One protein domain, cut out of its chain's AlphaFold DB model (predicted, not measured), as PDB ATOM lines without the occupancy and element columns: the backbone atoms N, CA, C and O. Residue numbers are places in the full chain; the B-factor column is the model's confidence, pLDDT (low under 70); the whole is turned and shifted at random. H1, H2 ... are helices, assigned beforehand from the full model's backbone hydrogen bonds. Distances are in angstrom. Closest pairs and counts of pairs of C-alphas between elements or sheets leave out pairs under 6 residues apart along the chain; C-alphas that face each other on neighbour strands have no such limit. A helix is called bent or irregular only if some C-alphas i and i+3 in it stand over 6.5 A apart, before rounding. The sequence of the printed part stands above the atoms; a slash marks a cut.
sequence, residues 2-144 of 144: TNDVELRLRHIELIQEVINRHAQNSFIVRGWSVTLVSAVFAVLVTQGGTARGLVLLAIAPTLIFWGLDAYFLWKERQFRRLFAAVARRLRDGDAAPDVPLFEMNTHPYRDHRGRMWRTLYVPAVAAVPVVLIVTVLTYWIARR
ATOM      1  N   THR A   2       5.973  52.103   9.151       68.88
ATOM      2  CA  THR A   2       5.562  53.262   8.320       68.88
ATOM      3  C   THR A   2       6.144  53.265   6.902       68.88
ATOM      4  O   THR A   2       5.431  53.578   5.958       68.88
ATOM      5  N   ASN A   3       7.406  52.851   6.740       85.31
ATOM      6  CA  ASN A   3       8.075  52.841   5.435       85.31
ATOM      7  C   ASN A   3       7.442  51.824   4.456       85.31
ATOM      8  O   ASN A   3       7.164  52.171   3.319       85.31
ATOM      9  N   ASP A   4       7.101  50.607   4.901       86.44
ATOM     10  CA  ASP A   4       6.473  49.605   4.013       86.44
ATOM     11  C   ASP A   4       5.093  50.057   3.508       86.44
ATOM     12  O   ASP A   4       4.786  49.933   2.323       86.44
ATOM     13  N   VAL A   5       4.284  50.652   4.389       89.94
ATOM     14  CA  VAL A   5       2.977  51.224   4.030       89.94
ATOM     15  C   VAL A   5       3.144  52.341   2.998       89.94
ATOM     16  O   VAL A   5       2.437  52.350   1.992       89.94
ATOM     17  N   GLU A   6       4.105  53.247   3.203       92.62
ATOM     18  CA  GLU A   6       4.409  54.324   2.256       92.62
ATOM     19  C   GLU A   6       4.865  53.779   0.893       92.62
ATOM     20  O   GLU A   6       4.352  54.197  -0.146       92.62
ATOM     21  N   LEU A   7       5.776  52.802   0.872       93.19
ATOM     22  CA  LEU A   7       6.254  52.189  -0.370       93.19
ATOM     23  C   LEU A   7       5.131  51.470  -1.127       93.19
ATOM     24  O   LEU A   7       5.073  51.534  -2.355       93.19
ATOM     25  N   ARG A   8       4.204  50.815  -0.419       91.50
ATOM     26  CA  ARG A   8       3.035  50.168  -1.031       91.50
ATOM     27  C   ARG A   8       2.027  51.176  -1.577       91.50
ATOM     28  O   ARG A   8       1.490  50.933  -2.654       91.50
ATOM     29  N   LEU A   9       1.794  52.301  -0.896       94.06
ATOM     30  CA  LEU A   9       0.972  53.393  -1.429       94.06
ATOM     31  C   LEU A   9       1.571  53.946  -2.728       94.06
ATOM     32  O   LEU A   9       0.875  54.007  -3.738       94.06
ATOM     33  N   ARG A  10       2.884  54.207  -2.747       94.94
ATOM     34  CA  ARG A  10       3.595  54.605  -3.975       94.94
ATOM     35  C   ARG A  10       3.497  53.545  -5.073       94.94
ATOM     36  O   ARG A  10       3.316  53.868  -6.241       94.94
ATOM     37  N   HIS A  11       3.586  52.259  -4.727       94.69
ATOM     38  CA  HIS A  11       3.410  51.177  -5.702       94.69
ATOM     39  C   HIS A  11       2.004  51.202  -6.333       94.69
ATOM     40  O   HIS A  11       1.870  51.050  -7.548       94.69
ATOM     41  N   ILE A  12       0.960  51.441  -5.533       94.62
ATOM     42  CA  ILE A  12      -0.423  51.595  -6.006       94.62
ATOM     43  C   ILE A  12      -0.552  52.797  -6.955       94.62
ATOM     44  O   ILE A  12      -1.169  52.661  -8.014       94.62
ATOM     45  N   GLU A  13       0.061  53.937  -6.623       96.12
ATOM     46  CA  GLU A  13       0.093  55.134  -7.478       96.12
ATOM     47  C   GLU A  13       0.745  54.844  -8.836       96.12
ATOM     48  O   GLU A  13       0.143  55.109  -9.877       96.12
ATOM     49  N   LEU A  14       1.910  54.188  -8.851       96.06
ATOM     50  CA  LEU A  14       2.589  53.790 -10.091       96.06
ATOM     51  C   LEU A  14       1.735  52.840 -10.946       96.06
ATOM     52  O   LEU A  14       1.695  52.957 -12.173       96.06
ATOM     53  N   ILE A  15       1.018  51.894 -10.326       95.44
ATOM     54  CA  ILE A  15       0.086  51.020 -11.057       95.44
ATOM     55  C   ILE A  15      -1.064  51.846 -11.650       95.44
ATOM     56  O   ILE A  15      -1.452  51.619 -12.800       95.44
ATOM     57  N   GLN A  16      -1.599  52.813 -10.901       95.81
ATOM     58  CA  GLN A  16      -2.664  53.697 -11.370       95.81
ATOM     59  C   GLN A  16      -2.217  54.564 -12.555       95.81
ATOM     60  O   GLN A  16      -2.973  54.717 -13.514       95.81
ATOM     61  N   GLU A  17      -0.986  55.076 -12.550       96.75
ATOM     62  CA  GLU A  17      -0.409  55.798 -13.689       96.75
ATOM     63  C   GLU A  17      -0.354  54.925 -14.951       96.75
ATOM     64  O   GLU A  17      -0.735  55.360 -16.043       96.75
ATOM     65  N   VAL A  18       0.051  53.659 -14.810       94.56
ATOM     66  CA  VAL A  18       0.070  52.701 -15.925       94.56
ATOM     67  C   VAL A  18      -1.344  52.424 -16.448       94.56
ATOM     68  O   VAL A  18      -1.550  52.401 -17.666       94.56
ATOM     69  N   ILE A  19      -2.328  52.255 -15.559       93.88
ATOM     70  CA  ILE A  19      -3.747  52.095 -15.925       93.88
ATOM     71  C   ILE A  19      -4.244  53.321 -16.701       93.88
ATOM     72  O   ILE A  19      -4.833  53.165 -17.772       93.88
ATOM     73  N   ASN A  20      -3.955  54.532 -16.216       94.75
ATOM     74  CA  ASN A  20      -4.354  55.779 -16.868       94.75
ATOM     75  C   ASN A  20      -3.756  55.897 -18.278       94.75
ATOM     76  O   ASN A  20      -4.472  56.232 -19.222       94.75
ATOM     77  N   ARG A  21      -2.478  55.535 -18.458       94.31
ATOM     78  CA  ARG A  21      -1.835  55.503 -19.782       94.31
ATOM     79  C   ARG A  21      -2.509  54.503 -20.728       94.31
ATOM     80  O   ARG A  21      -2.664  54.787 -21.913       94.31
ATOM     81  N   HIS A  22      -2.929  53.337 -20.235       92.75
ATOM     82  CA  HIS A  22      -3.671  52.369 -21.051       92.75
ATOM     83  C   HIS A  22      -5.054  52.888 -21.465       92.75
ATOM     84  O   HIS A  22      -5.429  52.715 -22.627       92.75
ATOM     85  N   ALA A  23      -5.770  53.567 -20.565       90.19
ATOM     86  CA  ALA A  23      -7.050  54.201 -20.875       90.19
ATOM     87  C   ALA A  23      -6.897  55.324 -21.919       90.19
ATOM     88  O   ALA A  23      -7.652  55.374 -22.891       90.19
ATOM     89  N   GLN A  24      -5.876  56.176 -21.775       93.12
ATOM     90  CA  GLN A  24      -5.556  57.226 -22.749       93.12
ATOM     91  C   GLN A  24      -5.198  56.645 -24.123       93.12
ATOM     92  O   GLN A  24      -5.736  57.087 -25.136       93.12
ATOM     93  N   ASN A  25      -4.352  55.610 -24.173       90.69
ATOM     94  CA  ASN A  25      -3.996  54.952 -25.431       90.69
ATOM     95  C   ASN A  25      -5.215  54.313 -26.114       90.69
ATOM     96  O   ASN A  25      -5.365  54.451 -27.326       90.69
ATOM     97  N   SER A  26      -6.110  53.665 -25.359       89.06
ATOM     98  CA  SER A  26      -7.378  53.136 -25.887       89.06
ATOM     99  C   SER A  26      -8.250  54.250 -26.482       89.06
ATOM    100  O   SER A  26      -8.741  54.116 -27.603       89.06
ATOM    101  N   PHE A  27      -8.374  55.394 -25.803       88.75
ATOM    102  CA  PHE A  27      -9.117  56.543 -26.325       88.75
ATOM    103  C   PHE A  27      -8.518  57.090 -27.633       88.75
ATOM    104  O   PHE A  27      -9.248  57.325 -28.598       88.75
ATOM    105  N   ILE A  28      -7.191  57.225 -27.698       90.88
ATOM    106  CA  ILE A  28      -6.471  57.681 -28.896       90.88
ATOM    107  C   ILE A  28      -6.696  56.717 -30.070       90.88
ATOM    108  O   ILE A  28      -7.024  57.155 -31.171       90.88
ATOM    109  N   VAL A  29      -6.579  55.407 -29.837       88.81
ATOM    110  CA  VAL A  29      -6.840  54.356 -30.840       88.81
ATOM    111  C   VAL A  29      -8.266  54.454 -31.383       88.81
ATOM    112  O   VAL A  29      -8.462  54.401 -32.598       88.81
ATOM    113  N   ARG A  30      -9.262  54.658 -30.512       86.06
ATOM    114  CA  ARG A  30     -10.659  54.853 -30.929       86.06
ATOM    115  C   ARG A  30     -10.826  56.104 -31.789       86.06
ATOM    116  O   ARG A  30     -11.471  56.020 -32.830       86.06
ATOM    117  N   GLY A  31     -10.211  57.225 -31.413       88.12
ATOM    118  CA  GLY A  31     -10.242  58.456 -32.210       88.12
ATOM    119  C   GLY A  31      -9.635  58.272 -33.605       88.12
ATOM    120  O   GLY A  31     -10.281  58.581 -34.606       88.12
ATOM    121  N   TRP A  32      -8.437  57.684 -33.690       90.25
ATOM    122  CA  TRP A  32      -7.774  57.423 -34.975       90.25
ATOM    123  C   TRP A  32      -8.534  56.440 -35.860       90.25
ATOM    124  O   TRP A  32      -8.501  56.584 -37.083       90.25
ATOM    125  N   SER A  33      -9.253  55.485 -35.264       88.56
ATOM    126  CA  SER A  33     -10.083  54.552 -36.024       88.56
ATOM    127  C   SER A  33     -11.173  55.274 -36.824       88.56
ATOM    128  O   SER A  33     -11.305  55.047 -38.025       88.56
ATOM    129  N   VAL A  34     -11.884  56.220 -36.201       87.56
ATOM    130  CA  VAL A  34     -12.932  57.016 -36.858       87.56
ATOM    131  C   VAL A  34     -12.340  57.895 -37.956       87.56
ATOM    132  O   VAL A  34     -12.878  57.920 -39.063       87.56
ATOM    133  N   THR A  35     -11.221  58.576 -37.691       91.12
ATOM    134  CA  THR A  35     -10.568  59.463 -38.668       91.12
ATOM    135  C   THR A  35     -10.115  58.705 -39.914       91.12
ATOM    136  O   THR A  35     -10.447  59.105 -41.030       91.12
ATOM    137  N   LEU A  36      -9.391  57.591 -39.746       87.75
ATOM    138  CA  LEU A  36      -8.879  56.807 -40.874       87.75
ATOM    139  C   LEU A  36     -10.006  56.172 -41.682       87.75
ATOM    140  O   LEU A  36      -9.991  56.240 -42.910       87.75
ATOM    141  N   VAL A  37     -11.010  55.603 -41.014       85.94
ATOM    142  CA  VAL A  37     -12.141  54.994 -41.717       85.94
ATOM    143  C   VAL A  37     -12.964  56.048 -42.453       85.94
ATOM    144  O   VAL A  37     -13.335  55.811 -43.597       85.94
ATOM    145  N   SER A  38     -13.174  57.232 -41.873       87.38
ATOM    146  CA  SER A  38     -13.867  58.336 -42.553       87.38
ATOM    147  C   SER A  38     -13.097  58.828 -43.780       87.38
ATOM    148  O   SER A  38     -13.702  59.052 -44.827       87.38
ATOM    149  N   ALA A  39     -11.768  58.948 -43.688       89.25
ATOM    150  CA  ALA A  39     -10.929  59.343 -44.817       89.25
ATOM    151  C   ALA A  39     -11.006  58.327 -45.966       89.25
ATOM    152  O   ALA A  39     -11.236  58.704 -47.115       89.25
ATOM    153  N   VAL A  40     -10.884  57.029 -45.662       84.50
ATOM    154  CA  VAL A  40     -11.010  55.971 -46.678       84.50
ATOM    155  C   VAL A  40     -12.433  55.918 -47.241       84.50
ATOM    156  O   VAL A  40     -12.611  55.771 -48.450       84.50
ATOM    157  N   PHE A  41     -13.451  56.088 -46.398       82.94
ATOM    158  CA  PHE A  41     -14.849  56.116 -46.824       82.94
ATOM    159  C   PHE A  41     -15.141  57.291 -47.766       82.94
ATOM    160  O   PHE A  41     -15.794  57.101 -48.789       82.94
ATOM    161  N   ALA A  42     -14.604  58.483 -47.494       86.25
ATOM    162  CA  ALA A  42     -14.742  59.635 -48.384       86.25
ATOM    163  C   ALA A  42     -14.159  59.353 -49.781       86.25
ATOM    164  O   ALA A  42     -14.798  59.650 -50.790       86.25
ATOM    165  N   VAL A  43     -12.989  58.707 -49.847       83.50
ATOM    166  CA  VAL A  43     -12.374  58.273 -51.116       83.50
ATOM    167  C   VAL A  43     -13.223  57.206 -51.819       83.50
ATOM    168  O   VAL A  43     -13.373  57.232 -53.040       83.50
ATOM    169  N   LEU A  44     -13.826  56.280 -51.069       80.50
ATOM    170  CA  LEU A  44     -14.717  55.257 -51.620       80.50
ATOM    171  C   LEU A  44     -15.953  55.885 -52.287       80.50
ATOM    172  O   LEU A  44     -16.346  55.483 -53.385       80.50
ATOM    173  N   VAL A  45     -16.540  56.906 -51.649       81.12
ATOM    174  CA  VAL A  45     -17.718  57.625 -52.152       81.12
ATOM    175  C   VAL A  45     -17.437  58.319 -53.484       81.12
ATOM    176  O   VAL A  45     -18.261  58.199 -54.401       81.12
ATOM    177  N   THR A  46     -16.281  58.974 -53.620       82.38
ATOM    178  CA  THR A  46     -15.908  59.742 -54.821       82.38
ATOM    179  C   THR A  46     -15.516  58.865 -56.015       82.38
ATOM    180  O   THR A  46     -15.779  59.246 -57.150       82.38
ATOM    181  N   GLN A  47     -14.972  57.664 -55.792       74.56
ATOM    182  CA  GLN A  47     -14.463  56.759 -56.844       74.56
ATOM    183  C   GLN A  47     -15.539  55.893 -57.551       74.56
ATOM    184  O   GLN A  47     -15.210  54.998 -58.327       74.56
ATOM    185  N   GLY A  48     -16.834  56.134 -57.308       60.41
ATOM    186  CA  GLY A  48     -17.897  55.793 -58.273       60.41
ATOM    187  C   GLY A  48     -18.047  54.335 -58.762       60.41
ATOM    188  O   GLY A  48     -18.437  54.143 -59.905       60.41
ATOM    189  N   GLY A  49     -17.782  53.303 -57.949       57.06
ATOM    190  CA  GLY A  49     -18.123  51.899 -58.282       57.06
ATOM    191  C   GLY A  49     -16.998  51.044 -58.891       57.06
ATOM    192  O   GLY A  49     -17.078  49.816 -58.846       57.06
ATOM    193  N   THR A  50     -15.889  51.646 -59.327       54.81
ATOM    194  CA  THR A  50     -14.682  50.929 -59.816       54.81
ATOM    195  C   THR A  50     -13.856  50.308 -58.674       54.81
ATOM    196  O   THR A  50     -12.885  49.585 -58.876       54.81
ATOM    197  N   ALA A  51     -14.262  50.565 -57.433       59.56
ATOM    198  CA  ALA A  51     -13.450  50.437 -56.236       59.56
ATOM    199  C   ALA A  51     -13.781  49.209 -55.364       59.56
ATOM    200  O   ALA A  51     -13.688  49.278 -54.138       59.56
ATOM    201  N   ARG A  52     -14.150  48.061 -55.955       64.44
ATOM    202  CA  ARG A  52     -14.433  46.832 -55.174       64.44
ATOM    203  C   ARG A  52     -13.263  46.425 -54.260       64.44
ATOM    204  O   ARG A  52     -13.500  45.916 -53.171       64.44
ATOM    205  N   GLY A  53     -12.020  46.718 -54.660       67.62
ATOM    206  CA  GLY A  53     -10.822  46.505 -53.837       67.62
ATOM    207  C   GLY A  53     -10.624  47.511 -52.692       67.62
ATOM    208  O   GLY A  53     -10.013  47.163 -51.685       67.62
ATOM    209  N   LEU A  54     -11.172  48.732 -52.780       71.69
ATOM    210  CA  LEU A  54     -11.009  49.757 -51.732       71.69
ATOM    211  C   LEU A  54     -11.861  49.479 -50.485       71.69
ATOM    212  O   LEU A  54     -11.553  49.985 -49.411       71.69
ATOM    213  N   VAL A  55     -12.889  48.629 -50.586       73.50
ATOM    214  CA  VAL A  55     -13.694  48.200 -49.426       73.50
ATOM    215  C   VAL A  55     -12.831  47.448 -48.405       73.50
ATOM    216  O   VAL A  55     -12.913  47.714 -47.208       73.50
ATOM    217  N   LEU A  56     -11.938  46.567 -48.870       74.25
ATOM    218  CA  LEU A  56     -10.967  45.873 -48.011       74.25
ATOM    219  C   LEU A  56     -10.022  46.861 -47.315       74.25
ATOM    220  O   LEU A  56      -9.669  46.663 -46.153       74.25
ATOM    221  N   LEU A  57      -9.671  47.950 -48.002       78.94
ATOM    222  CA  LEU A  57      -8.804  49.006 -47.484       78.94
ATOM    223  C   LEU A  57      -9.491  49.842 -46.389       78.94
ATOM    224  O   LEU A  57      -8.809  50.343 -45.502       78.94
ATOM    225  N   ALA A  58     -10.827  49.933 -46.387       77.38
ATOM    226  CA  ALA A  58     -11.603  50.543 -45.298       77.38
ATOM    227  C   ALA A  58     -11.757  49.606 -44.083       77.38
ATOM    228  O   ALA A  58     -11.722  50.038 -42.928       77.38
ATOM    229  N   ILE A  59     -11.905  48.303 -44.331       77.75
ATOM    230  CA  ILE A  59     -12.114  47.301 -43.276       77.75
ATOM    231  C   ILE A  59     -10.807  46.991 -42.531       77.75
ATOM    232  O   ILE A  59     -10.825  46.847 -41.309       77.75
ATOM    233  N   ALA A  60      -9.670  46.936 -43.231       85.12
ATOM    234  CA  ALA A  60      -8.357  46.653 -42.645       85.12
ATOM    235  C   ALA A  60      -8.011  47.518 -41.408       85.12
ATOM    236  O   ALA A  60      -7.788  46.941 -40.339       85.12
ATOM    237  N   PRO A  61      -8.006  48.867 -41.475       82.94
ATOM    238  CA  PRO A  61      -7.717  49.703 -40.312       82.94
ATOM    239  C   PRO A  61      -8.762  49.517 -39.208       82.94
ATOM    240  O   PRO A  61      -8.397  49.467 -38.037       82.94
ATOM    241  N   THR A  62     -10.037  49.321 -39.560       84.81
ATOM    242  CA  THR A  62     -11.113  49.055 -38.591       84.81
ATOM    243  C   THR A  62     -10.810  47.819 -37.737       84.81
ATOM    244  O   THR A  62     -10.912  47.874 -36.511       84.81
ATOM    245  N   LEU A  63     -10.385  46.716 -38.362       86.19
ATOM    246  CA  LEU A  63     -10.034  45.478 -37.655       86.19
ATOM    247  C   LEU A  63      -8.775  45.637 -36.793       86.19
ATOM    248  O   LEU A  63      -8.741  45.146 -35.663       86.19
ATOM    249  N   ILE A  64      -7.759  46.344 -37.298       88.38
ATOM    250  CA  ILE A  64      -6.515  46.602 -36.557       88.38
ATOM    251  C   ILE A  64      -6.808  47.421 -35.297       88.38
ATOM    252  O   ILE A  64      -6.408  47.029 -34.199       88.38
ATOM    253  N   PHE A  65      -7.548  48.527 -35.427       88.12
ATOM    254  CA  PHE A  65      -7.897  49.370 -34.284       88.12
ATOM    255  C   PHE A  65      -8.824  48.660 -33.296       88.12
ATOM    256  O   PHE A  65      -8.657  48.830 -32.091       88.12
ATOM    257  N   TRP A  66      -9.737  47.810 -33.773       88.50
ATOM    258  CA  TRP A  66     -10.575  46.991 -32.897       88.50
ATOM    259  C   TRP A  66      -9.745  46.003 -32.062       88.50
ATOM    260  O   TRP A  66      -9.941  45.884 -30.849       88.50
ATOM    261  N   GLY A  67      -8.766  45.344 -32.690       88.00
ATOM    262  CA  GLY A  67      -7.822  44.458 -32.012       88.00
ATOM    263  C   GLY A  67      -6.973  45.177 -30.963       88.00
ATOM    264  O   GLY A  67      -6.818  44.681 -29.844       88.00
ATOM    265  N   LEU A  68      -6.462  46.363 -31.303       88.75
ATOM    266  CA  LEU A  68      -5.670  47.191 -30.392       88.75
ATOM    267  C   LEU A  68      -6.492  47.690 -29.201       88.75
ATOM    268  O   LEU A  68      -6.018  47.615 -28.069       88.75
ATOM    269  N   ASP A  69      -7.726  48.140 -29.423       88.56
ATOM    270  CA  ASP A  69      -8.602  48.592 -28.339       88.56
ATOM    271  C   ASP A  69      -8.904  47.452 -27.350       88.56
ATOM    272  O   ASP A  69      -8.772  47.609 -26.132       88.56
ATOM    273  N   ALA A  70      -9.194  46.253 -27.868       88.69
ATOM    274  CA  ALA A  70      -9.370  45.062 -27.041       88.69
ATOM    275  C   ALA A  70      -8.088  44.669 -26.288       88.69
ATOM    276  O   ALA A  70      -8.162  44.237 -25.133       88.69
ATOM    277  N   TYR A  71      -6.918  44.827 -26.913       89.00
ATOM    278  CA  TYR A  71      -5.625  44.573 -26.279       89.00
ATOM    279  C   TYR A  71      -5.372  45.519 -25.097       89.00
ATOM    280  O   TYR A  71      -5.007  45.053 -24.013       89.00
ATOM    281  N   PHE A  72      -5.610  46.824 -25.269       89.06
ATOM    282  CA  PHE A  72      -5.450  47.804 -24.192       89.06
ATOM    283  C   PHE A  72      -6.397  47.521 -23.026       89.06
ATOM    284  O   PHE A  72      -5.944  47.480 -21.882       89.06
ATOM    285  N   LEU A  73      -7.664  47.203 -23.306       86.56
ATOM    286  CA  LEU A  73      -8.629  46.837 -22.269       86.56
ATOM    287  C   LEU A  73      -8.233  45.544 -21.534       86.56
ATOM    288  O   LEU A  73      -8.408  45.422 -20.318       86.56
ATOM    289  N   TRP A  74      -7.701  44.554 -22.253       87.94
ATOM    290  CA  TRP A  74      -7.219  43.313 -21.648       87.94
ATOM    291  C   TRP A  74      -6.036  43.561 -20.703       87.94
ATOM    292  O   TRP A  74      -6.037  43.041 -19.584       87.94
ATOM    293  N   LYS A  75      -5.068  44.391 -21.112       89.38
ATOM    294  CA  LYS A  75      -3.945  44.806 -20.259       89.38
ATOM    295  C   LYS A  75      -4.411  45.591 -19.043       89.38
ATOM    296  O   LYS A  75      -4.004  45.280 -17.927       89.38
ATOM    297  N   GLU A  76      -5.322  46.536 -19.232       90.69
ATOM    298  CA  GLU A  76      -5.890  47.326 -18.144       90.69
ATOM    299  C   GLU A  76      -6.525  46.434 -17.065       90.69
ATOM    300  O   GLU A  76      -6.265  46.607 -15.877       90.69
ATOM    301  N   ARG A  77      -7.294  45.408 -17.457       89.38
ATOM    302  CA  ARG A  77      -7.886  44.448 -16.506       89.38
ATOM    303  C   ARG A  77      -6.841  43.687 -15.694       89.38
ATOM    304  O   ARG A  77      -7.096  43.377 -14.533       89.38
ATOM    305  N   GLN A  78      -5.691  43.371 -16.285       90.44
ATOM    306  CA  GLN A  78      -4.593  42.712 -15.575       90.44
ATOM    307  C   GLN A  78      -3.965  43.649 -14.542       90.44
ATOM    308  O   GLN A  78      -3.778  43.248 -13.394       90.44
ATOM    309  N   PHE A  79      -3.727  44.908 -14.913       91.94
ATOM    310  CA  PHE A  79      -3.224  45.918 -13.983       91.94
ATOM    311  C   PHE A  79      -4.219  46.235 -12.864       91.94
ATOM    312  O   PHE A  79      -3.815  46.312 -11.710       91.94
ATOM    313  N   ARG A  80      -5.526  46.303 -13.146       91.25
ATOM    314  CA  ARG A  80      -6.566  46.465 -12.111       91.25
ATOM    315  C   ARG A  80      -6.577  45.310 -11.097       91.25
ATOM    316  O   ARG A  80      -6.891  45.516  -9.928       91.25
ATOM    317  N   ARG A  81      -6.229  44.088 -11.514       91.69
ATOM    318  CA  ARG A  81      -6.106  42.933 -10.604       91.69
ATOM    319  C   ARG A  81      -4.843  42.991  -9.758       91.69
ATOM    320  O   ARG A  81      -4.930  42.703  -8.568       91.69
ATOM    321  N   LEU A  82      -3.717  43.383 -10.357       92.44
ATOM    322  CA  LEU A  82      -2.476  43.644  -9.629       92.44
ATOM    323  C   LEU A  82      -2.700  44.744  -8.579       92.44
ATOM    324  O   LEU A  82      -2.401  44.535  -7.409       92.44
ATOM    325  N   PHE A  83      -3.342  45.850  -8.967       93.56
ATOM    326  CA  PHE A  83      -3.751  46.929  -8.064       93.56
ATOM    327  C   PHE A  83      -4.568  46.394  -6.882       93.56
ATOM    328  O   PHE A  83      -4.233  46.641  -5.727       93.56
ATOM    329  N   ALA A  84      -5.611  45.601  -7.154       92.81
ATOM    330  CA  ALA A  84      -6.442  45.014  -6.105       92.81
ATOM    331  C   ALA A  84      -5.659  44.060  -5.183       92.81
ATOM    332  O   ALA A  84      -5.983  43.948  -4.005       92.81
ATOM    333  N   ALA A  85      -4.642  43.363  -5.696       91.88
ATOM    334  CA  ALA A  85      -3.782  42.506  -4.888       91.88
ATOM    335  C   ALA A  85      -2.876  43.320  -3.954       91.88
ATOM    336  O   ALA A  85      -2.853  43.039  -2.757       91.88
ATOM    337  N   VAL A  86      -2.221  44.372  -4.463       92.12
ATOM    338  CA  VAL A  86      -1.401  45.280  -3.640       92.12
ATOM    339  C   VAL A  86      -2.261  45.992  -2.591       92.12
ATOM    340  O   VAL A  86      -1.877  46.047  -1.426       92.12
ATOM    341  N   ALA A  87      -3.457  46.457  -2.962       91.69
ATOM    342  CA  ALA A  87      -4.394  47.092  -2.033       91.69
ATOM    343  C   ALA A  87      -4.864  46.137  -0.920       91.69
ATOM    344  O   ALA A  87      -4.952  46.538   0.239       91.69
ATOM    345  N   ARG A  88      -5.116  44.858  -1.238       91.62
ATOM    346  CA  ARG A  88      -5.412  43.836  -0.219       91.62
ATOM    347  C   ARG A  88      -4.227  43.586   0.703       91.62
ATOM    348  O   ARG A  88      -4.426  43.508   1.906       91.62
ATOM    349  N   ARG A  89      -3.006  43.518   0.164       90.44
ATOM    350  CA  ARG A  89      -1.780  43.365   0.964       90.44
ATOM    351  C   ARG A  89      -1.558  44.548   1.910       90.44
ATOM    352  O   ARG A  89      -1.128  44.344   3.036       90.44
ATOM    353  N   LEU A  90      -1.914  45.760   1.484       89.38
ATOM    354  CA  LEU A  90      -1.872  46.954   2.330       89.38
ATOM    355  C   LEU A  90      -2.911  46.919   3.465       89.38
ATOM    356  O   LEU A  90      -2.617  47.363   4.569       89.38
ATOM    357  N   ARG A  91      -4.119  46.404   3.196       89.19
ATOM    358  CA  ARG A  91      -5.225  46.359   4.168       89.19
ATOM    359  C   ARG A  91      -5.110  45.200   5.160       89.19
ATOM    360  O   ARG A  91      -5.305  45.398   6.352       89.19
ATOM    361  N   ASP A  92      -4.832  44.004   4.650       90.75
ATOM    362  CA  ASP A  92      -4.926  42.743   5.395       90.75
ATOM    363  C   ASP A  92      -3.540  42.236   5.856       90.75
ATOM    364  O   ASP A  92      -3.444  41.205   6.523       90.75
ATOM    365  N   GLY A  93      -2.459  42.950   5.511       86.75
ATOM    366  CA  GLY A  93      -1.090  42.614   5.902       86.75
ATOM    367  C   GLY A  93      -0.688  41.209   5.455       86.75
ATOM    368  O   GLY A  93      -0.929  40.810   4.313       86.75
ATOM    369  N   ASP A  94      -0.106  40.433   6.370       84.44
ATOM    370  CA  ASP A  94       0.395  39.086   6.081       84.44
ATOM    371  C   ASP A  94      -0.686  38.053   5.732       84.44
ATOM    372  O   ASP A  94      -0.364  37.010   5.165       84.44
ATOM    373  N   ALA A  95      -1.965  38.348   5.990       85.25
ATOM    374  CA  ALA A  95      -3.076  37.469   5.624       85.25
ATOM    375  C   ALA A  95      -3.407  37.490   4.115       85.25
ATOM    376  O   ALA A  95      -4.109  36.606   3.620       85.25
ATOM    377  N   ALA A  96      -2.927  38.492   3.369       84.62
ATOM    378  CA  ALA A  96      -3.142  38.620   1.927       84.62
ATOM    379  C   ALA A  96      -2.006  37.982   1.100       84.62
ATOM    380  O   ALA A  96      -0.888  37.855   1.601       84.62
ATOM    381  N   PRO A  97      -2.250  37.634  -0.185       80.56
ATOM    382  CA  PRO A  97      -1.219  37.101  -1.077       80.56
ATOM    383  C   PRO A  97       0.011  38.005  -1.105       80.56
ATOM    384  O   PRO A  97      -0.140  39.223  -1.233       80.56
ATOM    385  N   ASP A  98       1.202  37.419  -0.990       83.94
ATOM    386  CA  ASP A  98       2.429  38.205  -1.019       83.94
ATOM    387  C   ASP A  98       2.626  38.833  -2.401       83.94
ATOM    388  O   ASP A  98       2.523  38.172  -3.437       83.94
ATOM    389  N   VAL A  99       2.857  40.144  -2.398       87.25
ATOM    390  CA  VAL A  99       3.132  40.926  -3.601       87.25
ATOM    391  C   VAL A  99       4.418  41.697  -3.342       87.25
ATOM    392  O   VAL A  99       4.398  42.621  -2.510       87.25
ATOM    393  N   PRO A 100       5.513  41.336  -4.033       88.81
ATOM    394  CA  PRO A 100       6.780  42.033  -3.918       88.81
ATOM    395  C   PRO A 100       6.640  43.527  -4.231       88.81
ATOM    396  O   PRO A 100       5.857  43.954  -5.088       88.81
ATOM    397  N   LEU A 101       7.388  44.345  -3.489       88.38
ATOM    398  CA  LEU A 101       7.384  45.797  -3.653       88.38
ATOM    399  C   LEU A 101       7.856  46.176  -5.060       88.38
ATOM    400  O   LEU A 101       8.880  45.688  -5.530       88.38
ATOM    401  N   PHE A 102       7.099  47.064  -5.710       89.19
ATOM    402  CA  PHE A 102       7.355  47.571  -7.064       89.19
ATOM    403  C   PHE A 102       7.380  46.517  -8.183       89.19
ATOM    404  O   PHE A 102       7.786  46.820  -9.307       89.19
ATOM    405  N   GLU A 103       6.910  45.294  -7.932       89.75
ATOM    406  CA  GLU A 103       6.782  44.301  -8.992       89.75
ATOM    407  C   GLU A 103       5.563  44.604  -9.882       89.75
ATOM    408  O   GLU A 103       4.409  44.439  -9.493       89.75
ATOM    409  N   MET A 104       5.819  44.979 -11.138       88.25
ATOM    410  CA  MET A 104       4.784  45.200 -12.162       88.25
ATOM    411  C   MET A 104       4.423  43.932 -12.955       88.25
ATOM    412  O   MET A 104       3.913  43.989 -14.081       88.25
ATOM    413  N   ASN A 105       4.692  42.760 -12.387       86.81
ATOM    414  CA  ASN A 105       4.432  41.491 -13.038       86.81
ATOM    415  C   ASN A 105       2.942  41.147 -12.983       86.81
ATOM    416  O   ASN A 105       2.378  40.754 -11.964       86.81
ATOM    417  N   THR A 106       2.289  41.258 -14.132       85.25
ATOM    418  CA  THR A 106       0.873  40.917 -14.275       85.25
ATOM    419  C   THR A 106       0.638  39.438 -14.584       85.25
ATOM    420  O   THR A 106      -0.519  39.021 -14.645       85.25
ATOM    421  N   HIS A 107       1.695  38.629 -14.765       81.12
ATOM    422  CA  HIS A 107       1.597  37.214 -15.137       81.12
ATOM    423  C   HIS A 107       0.728  36.373 -14.179       81.12
ATOM    424  O   HIS A 107      -0.156  35.669 -14.675       81.12
ATOM    425  N   PRO A 108       0.871  36.488 -12.840       81.06
ATOM    426  CA  PRO A 108       0.038  35.742 -11.887       81.06
ATOM    427  C   PRO A 108      -1.438  36.161 -11.933       81.06
ATOM    428  O   PRO A 108      -2.337  35.383 -11.631       81.06
ATOM    429  N   TYR A 109      -1.695  37.400 -12.356       80.81
ATOM    430  CA  TYR A 109      -3.020  38.017 -12.399       80.81
ATOM    431  C   TYR A 109      -3.704  37.881 -13.765       80.81
ATOM    432  O   TYR A 109      -4.818  38.389 -13.969       80.81
ATOM    433  N   ARG A 110      -3.064  37.176 -14.711       76.12
ATOM    434  CA  ARG A 110      -3.652  36.857 -16.012       76.12
ATOM    435  C   ARG A 110      -4.868  35.974 -15.796       76.12
ATOM    436  O   ARG A 110      -4.795  34.897 -15.208       76.12
ATOM    437  N   ASP A 111      -5.999  36.420 -16.323       66.00
ATOM    438  CA  ASP A 111      -7.196  35.599 -16.350       66.00
ATOM    439  C   ASP A 111      -6.948  34.333 -17.173       66.00
ATOM    440  O   ASP A 111      -6.855  34.405 -18.397       66.00
ATOM    441  N   HIS A 112      -6.876  33.174 -16.521       57.41
ATOM    442  CA  HIS A 112      -6.803  31.896 -17.226       57.41
ATOM    443  C   HIS A 112      -8.118  31.605 -17.985       57.41
ATOM    444  O   HIS A 112      -8.131  30.804 -18.917       57.41
ATOM    445  N   ARG A 113      -9.224  32.295 -17.648       51.53
ATOM    446  CA  ARG A 113     -10.538  32.184 -18.314       51.53
ATOM    447  C   ARG A 113     -10.850  33.335 -19.282       51.53
ATOM    448  O   ARG A 113     -11.836  33.273 -20.023       51.53
ATOM    449  N   GLY A 114     -10.023  34.377 -19.322       55.78
ATOM    450  CA  GLY A 114     -10.244  35.585 -20.121       55.78
ATOM    451  C   GLY A 114      -9.416  35.588 -21.398       55.78
ATOM    452  O   GLY A 114      -8.419  36.303 -21.486       55.78
ATOM    453  N   ARG A 115      -9.831  34.805 -22.404       71.25
ATOM    454  CA  ARG A 115      -9.276  34.908 -23.763       71.25
ATOM    455  C   ARG A 115      -9.394  36.363 -24.233       71.25
ATOM    456  O   ARG A 115     -10.488  36.918 -24.179       71.25
ATOM    457  N   MET A 116      -8.313  36.942 -24.755       71.19
ATOM    458  CA  MET A 116      -8.303  38.247 -25.446       71.19
ATOM    459  C   MET A 116      -9.430  38.373 -26.497       71.19
ATOM    460  O   MET A 116      -9.960  39.448 -26.762       71.19
ATOM    461  N   TRP A 117      -9.886  37.244 -27.034       69.06
ATOM    462  CA  TRP A 117     -11.030  37.162 -27.935       69.06
ATOM    463  C   TRP A 117     -12.367  37.560 -27.290       69.06
ATOM    464  O   TRP A 117     -13.191  38.188 -27.938       69.06
ATOM    465  N   ARG A 118     -12.586  37.284 -25.997       77.81
ATOM    466  CA  ARG A 118     -13.792  37.740 -25.276       77.81
ATOM    467  C   ARG A 118     -13.808  39.253 -25.070       77.81
ATOM    468  O   ARG A 118     -14.885  39.830 -24.994       77.81
ATOM    469  N   THR A 119     -12.643  39.896 -24.975       80.50
ATOM    470  CA  THR A 119     -12.554  41.361 -24.863       80.50
ATOM    471  C   THR A 119     -12.931  42.084 -26.154       80.50
ATOM    472  O   THR A 119     -13.414  43.207 -26.061       80.50
ATOM    473  N   LEU A 120     -12.812  41.436 -27.321       80.75
ATOM    474  CA  LEU A 120     -13.248  42.005 -28.605       80.75
ATOM    475  C   LEU A 120     -14.765  42.239 -28.654       80.75
ATOM    476  O   LEU A 120     -15.209  43.253 -29.181       80.75
ATOM    477  N   TYR A 121     -15.554  41.336 -28.065       77.88
ATOM    478  CA  TYR A 121     -17.023  41.377 -28.111       77.88
ATOM    479  C   TYR A 121     -17.667  42.173 -26.970       77.88
ATOM    480  O   TYR A 121     -18.883  42.140 -26.793       77.88
ATOM    481  N   VAL A 122     -16.876  42.881 -26.164       83.44
ATOM    482  CA  VAL A 122     -17.428  43.761 -25.128       83.44
ATOM    483  C   VAL A 122     -18.128  44.935 -25.826       83.44
ATOM    484  O   VAL A 122     -17.505  45.543 -26.697       83.44
ATOM    485  N   PRO A 123     -19.366  45.315 -25.446       79.00
ATOM    486  CA  PRO A 123     -20.124  46.362 -26.140       79.00
ATOM    487  C   PRO A 123     -19.345  47.672 -26.302       79.00
ATOM    488  O   PRO A 123     -19.326  48.261 -27.377       79.00
ATOM    489  N   ALA A 124     -18.609  48.071 -25.261       79.88
ATOM    490  CA  ALA A 124     -17.783  49.275 -25.260       79.88
ATOM    491  C   ALA A 124     -16.612  49.252 -26.264       79.88
ATOM    492  O   ALA A 124     -16.057  50.307 -26.549       79.88
ATOM    493  N   VAL A 125     -16.203  48.078 -26.746       83.38
ATOM    494  CA  VAL A 125     -15.089  47.872 -27.692       83.38
ATOM    495  C   VAL A 125     -15.627  47.578 -29.094       83.38
ATOM    496  O   VAL A 125     -15.080  48.051 -30.083       83.38
ATOM    497  N   ALA A 126     -16.731  46.833 -29.186       85.81
ATOM    498  CA  ALA A 126     -17.344  46.451 -30.453       85.81
ATOM    499  C   ALA A 126     -18.184  47.570 -31.097       85.81
ATOM    500  O   ALA A 126     -18.349  47.559 -32.311       85.81
ATOM    501  N   ALA A 127     -18.706  48.538 -30.333       85.31
ATOM    502  CA  ALA A 127     -19.657  49.530 -30.849       85.31
ATOM    503  C   ALA A 127     -19.130  50.328 -32.057       85.31
ATOM    504  O   ALA A 127     -19.766  50.340 -33.108       85.31
ATOM    505  N   VAL A 128     -17.959  50.961 -31.930       84.75
ATOM    506  CA  VAL A 128     -17.351  51.766 -33.005       84.75
ATOM    507  C   VAL A 128     -17.077  50.931 -34.265       84.75
ATOM    508  O   VAL A 128     -17.593  51.289 -35.324       84.75
ATOM    509  N   PRO A 129     -16.339  49.806 -34.201       84.44
ATOM    510  CA  PRO A 129     -16.061  49.008 -35.391       84.44
ATOM    511  C   PRO A 129     -17.324  48.388 -35.999       84.44
ATOM    512  O   PRO A 129     -17.416  48.323 -37.220       84.44
ATOM    513  N   VAL A 130     -18.324  47.991 -35.200       87.06
ATOM    514  CA  VAL A 130     -19.605  47.487 -35.728       87.06
ATOM    515  C   VAL A 130     -20.333  48.569 -36.520       87.06
ATOM    516  O   VAL A 130     -20.759  48.300 -37.640       87.06
ATOM    517  N   VAL A 131     -20.437  49.793 -35.990       87.31
ATOM    518  CA  VAL A 131     -21.070  50.912 -36.710       87.31
ATOM    519  C   VAL A 131     -20.340  51.192 -38.025       87.31
ATOM    520  O   VAL A 131     -20.990  51.310 -39.059       87.31
ATOM    521  N   LEU A 132     -19.004  51.222 -38.012       83.81
ATOM    522  CA  LEU A 132     -18.190  51.468 -39.208       83.81
ATOM    523  C   LEU A 132     -18.299  50.348 -40.254       83.81
ATOM    524  O   LEU A 132     -18.359  50.611 -41.452       83.81
ATOM    525  N   ILE A 133     -18.356  49.087 -39.822       85.38
ATOM    526  CA  ILE A 133     -18.562  47.955 -40.733       85.38
ATOM    527  C   ILE A 133     -19.961  48.032 -41.352       85.38
ATOM    528  O   ILE A 133     -20.102  47.859 -42.560       85.38
ATOM    529  N   VAL A 134     -20.991  48.334 -40.554       87.19
ATOM    530  CA  VAL A 134     -22.368  48.467 -41.046       87.19
ATOM    531  C   VAL A 134     -22.484  49.608 -42.056       87.19
ATOM    532  O   VAL A 134     -23.084  49.394 -43.103       87.19
ATOM    533  N   THR A 135     -21.887  50.780 -41.811       84.44
ATOM    534  CA  THR A 135     -21.943  51.909 -42.762       84.44
ATOM    535  C   THR A 135     -21.254  51.595 -44.088       84.44
ATOM    536  O   THR A 135     -21.771  51.941 -45.150       84.44
ATOM    537  N   VAL A 136     -20.114  50.900 -44.056       80.94
ATOM    538  CA  VAL A 136     -19.419  50.462 -45.275       80.94
ATOM    539  C   VAL A 136     -20.238  49.406 -46.027       80.94
ATOM    540  O   VAL A 136     -20.341  49.468 -47.253       80.94
ATOM    541  N   LEU A 137     -20.853  48.456 -45.315       83.75
ATOM    542  CA  LEU A 137     -21.659  47.390 -45.916       83.75
ATOM    543  C   LEU A 137     -22.963  47.904 -46.531       83.75
ATOM    544  O   LEU A 137     -23.293  47.510 -47.648       83.75
ATOM    545  N   THR A 138     -23.700  48.785 -45.848       84.88
ATOM    546  CA  THR A 138     -24.943  49.361 -46.389       84.88
ATOM    547  C   THR A 138     -24.667  50.160 -47.654       84.88
ATOM    548  O   THR A 138     -25.376  50.008 -48.648       84.88
ATOM    549  N   TYR A 139     -23.589  50.943 -47.653       82.06
ATOM    550  CA  TYR A 139     -23.124  51.662 -48.830       82.06
ATOM    551  C   TYR A 139     -22.758  50.715 -49.988       82.06
ATOM    552  O   TYR A 139     -23.118  50.974 -51.137       82.06
ATOM    553  N   TRP A 140     -22.074  49.603 -49.698       79.06
ATOM    554  CA  TRP A 140     -21.714  48.609 -50.713       79.06
ATOM    555  C   TRP A 140     -22.940  47.921 -51.328       79.06
ATOM    556  O   TRP A 140     -22.978  47.740 -52.542       79.06
ATOM    557  N   ILE A 141     -23.950  47.584 -50.516       81.44
ATOM    558  CA  ILE A 141     -25.212  46.989 -50.986       81.44
ATOM    559  C   ILE A 141     -25.996  47.985 -51.848       81.44
ATOM    560  O   ILE A 141     -26.496  47.606 -52.897       81.44
ATOM    561  N   ALA A 142     -26.077  49.255 -51.442       80.75
ATOM    562  CA  ALA A 142     -26.847  50.274 -52.159       80.75
ATOM    563  C   ALA A 142     -26.261  50.660 -53.533       80.75
ATOM    564  O   ALA A 142     -26.974  51.218 -54.363       80.75
ATOM    565  N   ARG A 143     -24.966  50.406 -53.769       71.44
ATOM    566  CA  ARG A 143     -24.287  50.649 -55.058       71.44
ATOM    567  C   ARG A 143     -24.110  49.386 -55.918       71.44
ATOM    568  O   ARG A 143     -23.465  49.477 -56.964       71.44
ATOM    569  N   ARG A 144     -24.609  48.230 -55.476       63.44
ATOM    570  CA  ARG A 144     -24.586  46.973 -56.238       63.44
ATOM    571  C   ARG A 144     -25.868  46.808 -57.042       63.44
ATOM    572  O   ARG A 144     -25.741  46.278 -58.165       63.44
TER     573      ARG A 144
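This is residues 2 to 144 of the 144 residues of an uncharacterized protein of Actinobacteria bacterium 13_2_20CM_2_71_6 (UniProt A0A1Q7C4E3). A long helical hairpin makes a rod: H1 and H2 run side by side, opposite ways, and the shorter H4 packs on the part of H2 nearest the hairpin's turn and also touches H1, making a three-helix bundle at that end. After H2 the chain leads back through a long stretch with no named element, residues 96 to 115, to the short H3, which packs on H2 at residues 66 to 74 and comes just before H4. The printed part has 143 residues with four named helices, H1, H2, H3 and H4 in chain order, and no named strand, and its class is all helix. It is loose, with a radius of gyration of the C-alphas of 21.1 A, and it spans 70 by 26 by 18 A along its three main axes.

H1, residues 2 to 46, and H2, residues 54 to 95, form a helical hairpin. They touch with 46 pairs of C-alphas within 8 A, the closest being those of Ser 26 and Asp 69, 5.3 A apart, and they run opposite ways at a shallow tilt of 11 degrees. H2 is the hub, touching the three other helices. It has a kink of 63 degrees near residue 89 and is irregular, with C-alphas 91 and 94 at 9.4 A. H3, residues 116 to 120, touches residues 66 to 74 of H2, and their closest C-alphas are those of Ala 70 and Leu 120, 5.2 A apart. H3 and H1 are apart. H4, residues 123 to 142, touches residues 55 to 70 of H2, and their closest C-alphas are those of Thr 62 and Pro 129, 5.9 A apart. These two run opposite ways at a shallow tilt of 8 degrees. H4 also touches H1, with its residues 128 to 136 and residues 30 to 41 of H1; the closest C-alphas are those of Phe 41 and Val 136, 7.4 A apart. H1 and H4 run the same way at a shallow tilt of 5 degrees. H1, H2 and H4 make an up and down bundle, each helix running against the one before it in the chain. H3 and H4 are close but not clearly touching, with C-alphas 120 and 126 the closest at 6.3 A. H4 has a kink of 27 degrees near residue 130 and is irregular, but only just: C-alphas 125 and 128 are 7.0 A apart. In H1 every O i to N i+4 pair is within hydrogen-bond range; in H2 it is 34 of 38 and in H4 14 of 16, while H3 has 0 of 1 but 2 of 2 O i to N i+3 pairs within range.

H1 begins at C-alpha 2, at (5.562, 53.262, 8.320), and measures 67.0 A from first to last C-alpha, ending at C-alpha 46. H2 measures 59.2 A, from Leu 54 to Ala 95, where C-alpha 95 is at (-3.076, 37.469, 5.624). H3 has five residues, Met 116 to Leu 120, and measures 7.0 A. H4 measures 27.2 A, from Pro 123 to Ala 142, and ends with C-alpha 142 at (-26.847, 50.274, -52.159).

The two C-alphas farthest apart are those of Thr 2 and Arg 144, 71.5 A, the first and last printed residues. The printed part has no cut, and residue 144 is the chain's last. The link H1 to H2 is short, with 7 residues, the link H2 to H3 is long, with 20, and the link H3 to H4 is tight, with 2. The mean pLDDT of the printed part is 84.3; residue 2, residues 48 to 53, residues 111 to 114, residue 117 and residue 144 are under 70.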